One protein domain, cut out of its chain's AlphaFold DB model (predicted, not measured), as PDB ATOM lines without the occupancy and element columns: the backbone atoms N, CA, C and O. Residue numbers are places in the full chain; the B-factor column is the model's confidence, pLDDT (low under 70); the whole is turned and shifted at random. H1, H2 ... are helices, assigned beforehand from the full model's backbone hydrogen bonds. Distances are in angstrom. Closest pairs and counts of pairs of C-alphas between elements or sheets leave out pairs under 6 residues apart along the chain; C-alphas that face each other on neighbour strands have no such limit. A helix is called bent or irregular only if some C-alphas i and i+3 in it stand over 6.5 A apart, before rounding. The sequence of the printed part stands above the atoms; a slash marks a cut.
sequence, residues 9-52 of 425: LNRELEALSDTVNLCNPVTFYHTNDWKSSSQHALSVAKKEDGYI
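This is residues 9 to 52 of the 425 residues of the protein "Alba domain-containing protein" of Albugo candida (UniProt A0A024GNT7). Two separate helices make an open, extended shape: the longer helix, H2, makes most of the long axis, and H1 is set crosswise at one end of it, like the bar of an open T with a gap at the joint. A looped link, residues 24 to 33, leaves the end of H1 and folds back to the beginning of H2. The printed part has 44 residues, with two named helices in the order H1, H2 and no named strand; the class is all helix. It is extended, with a radius of gyration of the C-alphas of 14.8 A, and flat, spanning 42 by 26 by 11 A.

H2, residues 34 to 52, stands free over its whole length, together with Asp 33. H1, residues 9 to 23, is apart from H2: no C-alpha of the one is within 8 A of the other. In H1, residues 9 to 16 stand free. Residues 22 to 28 also stand free, of which 22 and 23 belong to H1. In H1 and H2 every O i to N i+4 pair is within hydrogen-bond range.

H2 has 19 residues and measures 26.9 A from C-alpha 34 at (-8.155, 18.233, 9.109) to C-alpha 52 at (0.129, -7.391, 8.105); its y falls along the way. H1 has 15 residues and measures 21.2 A from C-alpha 9 at (-16.240, 31.002, 0.579) to C-alpha 23 at (-20.633, 24.462, 20.227); its z rises. Neither helix is bent.

The two C-alphas farthest apart, those of Arg 11 and Ile 52, are 43.4 A from each other. The printed part has no cut. The link from H1 to H2 is short, with 10 residues. The mean pLDDT of the printed part is 71.8, and residues 20 to 35 are under 70.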
ATOM      1  N   LEU A   9     -16.089  32.396   0.161       83.75
ATOM      2  CA  LEU A   9     -16.240  31.002   0.579       83.75
ATOM      3  C   LEU A   9     -15.225  30.620   1.669       83.75
ATOM      4  O   LEU A   9     -15.588  29.997   2.661       83.75
ATOM      5  N   ASN A  10     -13.969  31.054   1.542       82.44
ATOM      6  CA  ASN A  10     -12.955  30.810   2.573       82.44
ATOM      7  C   ASN A  10     -13.307  31.492   3.902       82.44
ATOM      8  O   ASN A  10     -13.163  30.881   4.957       82.44
ATOM      9  N   ARG A  11     -13.842  32.716   3.854       83.94
ATOM     10  CA  ARG A  11     -14.301  33.437   5.047       83.94
ATOM     11  C   ARG A  11     -15.506  32.763   5.710       83.94
ATOM     12  O   ARG A  11     -15.600  32.741   6.935       83.94
ATOM     13  N   GLU A  12     -16.424  32.210   4.921       85.38
ATOM     14  CA  GLU A  12     -17.559  31.437   5.442       85.38
ATOM     15  C   GLU A  12     -17.109  30.114   6.077       85.38
ATOM     16  O   GLU A  12     -17.632  29.730   7.122       85.38
ATOM     17  N   LEU A  13     -16.109  29.443   5.496       82.19
ATOM     18  CA  LEU A  13     -15.522  28.230   6.070       82.19
ATOM     19  C   LEU A  13     -14.786  28.506   7.387       82.19
ATOM     20  O   LEU A  13     -14.922  27.720   8.326       82.19
ATOM     21  N   GLU A  14     -14.057  29.619   7.482       78.31
ATOM     22  CA  GLU A  14     -13.417  30.061   8.729       78.31
ATOM     23  C   GLU A  14     -14.467  30.348   9.812       78.31
ATOM     24  O   GLU A  14     -14.394  29.773  10.900       78.31
ATOM     25  N   ALA A  15     -15.513  31.114   9.486       81.06
ATOM     26  CA  ALA A  15     -16.605  31.406  10.417       81.06
ATOM     27  C   ALA A  15     -17.344  30.136  10.883       81.06
ATOM     28  O   ALA A  15     -17.707  30.011  12.055       81.06
ATOM     29  N   LEU A  16     -17.547  29.163   9.987       79.81
ATOM     30  CA  LEU A  16     -18.175  27.891  10.337       79.81
ATOM     31  C   LEU A  16     -17.272  27.058  11.258       79.81
ATOM     32  O   LEU A  16     -17.767  26.473  12.222       79.81
ATOM     33  N   SER A  17     -15.958  27.060  11.028       76.62
ATOM     34  CA  SER A  17     -15.001  26.376  11.903       76.62
ATOM     35  C   SER A  17     -15.009  26.937  13.333       76.62
ATOM     36  O   SER A  17     -15.062  26.164  14.292       76.62
ATOM     37  N   ASP A  18     -15.089  28.262  13.484       73.94
ATOM     38  CA  ASP A  18     -15.158  28.922  14.790       73.94
ATOM     39  C   ASP A  18     -16.441  28.548  15.540       73.94
ATOM     40  O   ASP A  18     -16.404  28.204  16.724       73.94
ATOM     41  N   THR A  19     -17.585  28.521  14.846       72.12
ATOM     42  CA  THR A  19     -18.866  28.130  15.465       72.12
ATOM     43  C   THR A  19     -18.898  26.664  15.906       72.12
ATOM     44  O   THR A  19     -19.433  26.355  16.972       72.12
ATOM     45  N   VAL A  20     -18.280  25.757  15.144       69.44
ATOM     46  CA  VAL A  20     -18.180  24.334  15.510       69.44
ATOM     47  C   VAL A  20     -17.302  24.146  16.752       69.44
ATOM     48  O   VAL A  20     -17.644  23.341  17.623       69.44
ATOM     49  N   ASN A  21     -16.228  24.928  16.881       62.03
ATOM     50  CA  ASN A  21     -15.350  24.907  18.053       62.03
ATOM     51  C   ASN A  21     -16.035  25.457  19.320       62.03
ATOM     52  O   ASN A  21     -15.778  24.957  20.415       62.03
ATOM     53  N   LEU A  22     -16.941  26.430  19.184       63.72
ATOM     54  CA  LEU A  22     -17.718  27.002  20.295       63.72
ATOM     55  C   LEU A  22     -18.873  26.103  20.777       63.72
ATOM     56  O   LEU A  22     -19.252  26.175  21.946       63.72
ATOM     57  N   CYS A  23     -19.436  25.253  19.911       55.69
ATOM     58  CA  CYS A  23     -20.633  24.462  20.227       55.69
ATOM     59  C   CYS A  23     -20.369  23.029  20.720       55.69
ATOM     60  O   CYS A  23     -21.326  22.356  21.112       55.69
ATOM     61  N   ASN A  24     -19.122  22.542  20.730       54.53
ATOM     62  CA  ASN A  24     -18.818  21.168  21.136       54.53
ATOM     63  C   ASN A  24     -18.041  21.107  22.472       54.53
ATOM     64  O   ASN A  24     -16.824  21.300  22.490       54.53
ATOM     65  N   PRO A  25     -18.698  20.798  23.610       52.69
ATOM     66  CA  PRO A  25     -18.062  20.814  24.932       52.69
ATOM     67  C   PRO A  25     -17.033  19.690  25.145       52.69
ATOM     68  O   PRO A  25     -16.340  19.686  26.158       52.69
ATOM     69  N   VAL A  26     -16.918  18.737  24.210       54.44
ATOM     70  CA  VAL A  26     -15.959  17.619  24.282       54.44
ATOM     71  C   VAL A  26     -14.594  17.983  23.674       54.44
ATOM     72  O   VAL A  26     -13.596  17.352  24.010       54.44
ATOM     73  N   THR A  27     -14.516  19.005  22.813       54.12
ATOM     74  CA  THR A  27     -13.287  19.373  22.076       54.12
ATOM     75  C   THR A  27     -12.735  20.749  22.438       54.12
ATOM     76  O   THR A  27     -11.903  21.282  21.704       54.12
ATOM     77  N   PHE A  28     -13.158  21.330  23.563       44.81
ATOM     78  CA  PHE A  28     -12.569  22.572  24.065       44.81
ATOM     79  C   PHE A  28     -11.040  22.401  24.176       44.81
ATOM     80  O   PHE A  28     -10.568  21.515  24.886       44.81
ATOM     81  N   TYR A  29     -10.295  23.235  23.440       45.41
ATOM     82  CA  TYR A  29      -8.826  23.255  23.272       45.41
ATOM     83  C   TYR A  29      -8.171  22.271  22.284       45.41
ATOM     84  O   TYR A  29      -6.947  22.294  22.158       45.41
ATOM     85  N   HIS A  30      -8.920  21.476  21.514       57.75
ATOM     86  CA  HIS A  30      -8.331  20.686  20.424       57.75
ATOM     87  C   HIS A  30      -8.542  21.365  19.066       57.75
ATOM     88  O   HIS A  30      -9.632  21.325  18.499       57.75
ATOM     89  N   THR A  31      -7.478  21.955  18.517       53.34
ATOM     90  CA  THR A  31      -7.438  22.414  17.121       53.34
ATOM     91  C   THR A  31      -7.417  21.191  16.204       53.34
ATOM     92  O   THR A  31      -6.359  20.636  15.895       53.34
ATOM     93  N   ASN A  32      -8.597  20.718  15.804       55.34
ATOM     94  CA  ASN A  32      -8.735  19.675  14.791       55.34
ATOM     95  C   ASN A  32      -8.458  20.263  13.404       55.34
ATOM     96  O   ASN A  32      -9.365  20.468  12.599       55.34
ATOM     97  N   ASP A  33      -7.184  20.492  13.101       64.75
ATOM     98  CA  ASP A  33      -6.769  20.694  11.722       64.75
ATOM     99  C   ASP A  33      -7.014  19.380  10.974       64.75
ATOM    100  O   ASP A  33      -6.418  18.345  11.281       64.75
ATOM    101  N   TRP A  34      -7.880  19.400   9.961       62.12
ATOM    102  CA  TRP A  34      -8.155  18.233   9.109       62.12
ATOM    103  C   TRP A  34      -6.866  17.624   8.520       62.12
ATOM    104  O   TRP A  34      -6.779  16.415   8.303       62.12
ATOM    105  N   LYS A  35      -5.829  18.454   8.338       60.94
ATOM    106  CA  LYS A  35      -4.475  18.041   7.944       60.94
ATOM    107  C   LYS A  35      -3.808  17.145   8.995       60.94
ATOM    108  O   LYS A  35      -3.182  16.157   8.624       60.94
ATOM    109  N   SER A  36      -3.982  17.441  10.283       70.12
ATOM    110  CA  SER A  36      -3.468  16.632  11.400       70.12
ATOM    111  C   SER A  36      -4.190  15.284  11.495       70.12
ATOM    112  O   SER A  36      -3.553  14.238  11.613       70.12
ATOM    113  N   SER A  37      -5.517  15.276  11.314       71.94
ATOM    114  CA  SER A  37      -6.302  14.033  11.270       71.94
ATOM    115  C   SER A  37      -5.901  13.134  10.091       71.94
ATOM    116  O   SER A  37      -5.708  11.929  10.259       71.94
ATOM    117  N   SER A  38      -5.677  13.725   8.911       74.62
ATOM    118  CA  SER A  38      -5.189  13.005   7.728       74.62
ATOM    119  C   SER A  38      -3.786  12.418   7.940       74.62
ATOM    120  O   SER A  38      -3.551  11.248   7.633       74.62
ATOM    121  N   GLN A  39      -2.863  13.182   8.531       75.81
ATOM    122  CA  GLN A  39      -1.525  12.687   8.873       75.81
ATOM    123  C   GLN A  39      -1.569  11.566   9.919       75.81
ATOM    124  O   GLN A  39      -0.837  10.581   9.795       75.81
ATOM    125  N   HIS A  40      -2.457  11.669  10.912       75.50
ATOM    126  CA  HIS A  40      -2.661  10.620  11.903       75.50
ATOM    127  C   HIS A  40      -3.185   9.332  11.252       75.50
ATOM    128  O   HIS A  40      -2.612   8.267  11.481       75.50
ATOM    129  N   ALA A  41      -4.193   9.423  10.379       80.31
ATOM    130  CA  ALA A  41      -4.723   8.276   9.638       80.31
ATOM    131  C   ALA A  41      -3.642   7.588   8.781       80.31
ATOM    132  O   ALA A  41      -3.511   6.366   8.817       80.31
ATOM    133  N   LEU A  42      -2.796   8.365   8.096       83.81
ATOM    134  CA  LEU A  42      -1.659   7.825   7.342       83.81
ATOM    135  C   LEU A  42      -0.616   7.149   8.244       83.81
ATOM    136  O   LEU A  42      -0.018   6.146   7.856       83.81
ATOM    137  N   SER A  43      -0.383   7.680   9.446       80.88
ATOM    138  CA  SER A  43       0.537   7.069  10.413       80.88
ATOM    139  C   SER A  43       0.009   5.744  10.974       80.88
ATOM    140  O   SER A  43       0.800   4.840  11.241       80.88
ATOM    141  N   VAL A  44      -1.314   5.617  11.122       84.81
ATOM    142  CA  VAL A  44      -1.982   4.388  11.566       84.81
ATOM    143  C   VAL A  44      -1.939   3.337  10.460       84.81
ATOM    144  O   VAL A  44      -1.466   2.237  10.719       84.81
ATOM    145  N   ALA A  45      -2.281   3.702   9.220       84.88
ATOM    146  CA  ALA A  45      -2.214   2.795   8.072       84.88
ATOM    147  C   ALA A  45      -0.805   2.199   7.882       84.88
ATOM    148  O   ALA A  45      -0.644   0.989   7.782       84.88
ATOM    149  N   LYS A  46       0.249   3.026   7.977       88.12
ATOM    150  CA  LYS A  46       1.644   2.542   7.907       88.12
ATOM    151  C   LYS A  46       2.014   1.566   9.028       88.12
ATOM    152  O   LYS A  46       2.867   0.703   8.832       88.12
ATOM    153  N   LYS A  47       1.432   1.728  10.220       87.62
ATOM    154  CA  LYS A  47       1.640   0.788  11.332       87.62
ATOM    155  C   LYS A  47       0.908  -0.523  11.066       87.62
ATOM    156  O   LYS A  47       1.496  -1.576  11.291       87.62
ATOM    157  N   GLU A  48      -0.324  -0.456  10.568       84.56
ATOM    158  CA  GLU A  48      -1.145  -1.617  10.202       84.56
ATOM    159  C   GLU A  48      -0.499  -2.453   9.092       84.56
ATOM    160  O   GLU A  48      -0.371  -3.666   9.255       84.56
ATOM    161  N   ASP A  49       0.047  -1.817   8.055       83.06
ATOM    162  CA  ASP A  49       0.809  -2.500   6.998       83.06
ATOM    163  C   ASP A  49       2.016  -3.268   7.567       83.06
ATOM    164  O   ASP A  49       2.307  -4.397   7.166       83.06
ATOM    165  N   GLY A  50       2.693  -2.690   8.566       84.81
ATOM    166  CA  GLY A  50       3.799  -3.338   9.271       84.81
ATOM    167  C   GLY A  50       3.381  -4.546  10.117       84.81
ATOM    168  O   GLY A  50       4.195  -5.446  10.326       84.81
ATOM    169  N   TYR A  51       2.134  -4.589  10.596       80.12
ATOM    170  CA  TYR A  51       1.582  -5.763  11.274       80.12
ATOM    171  C   TYR A  51       1.182  -6.843  10.276       80.12
ATOM    172  O   TYR A  51       1.514  -8.004  10.497       80.12
ATOM    173  N   ILE A  52       0.546  -6.464   9.165       78.06
ATOM    174  CA  ILE A  52       0.129  -7.391   8.105       78.06
ATOM    175  C   ILE A  52       1.344  -8.104   7.505       78.06
ATOM    176  O   ILE A  52       1.321  -9.321   7.362       78.06
TER     177      ILE A  52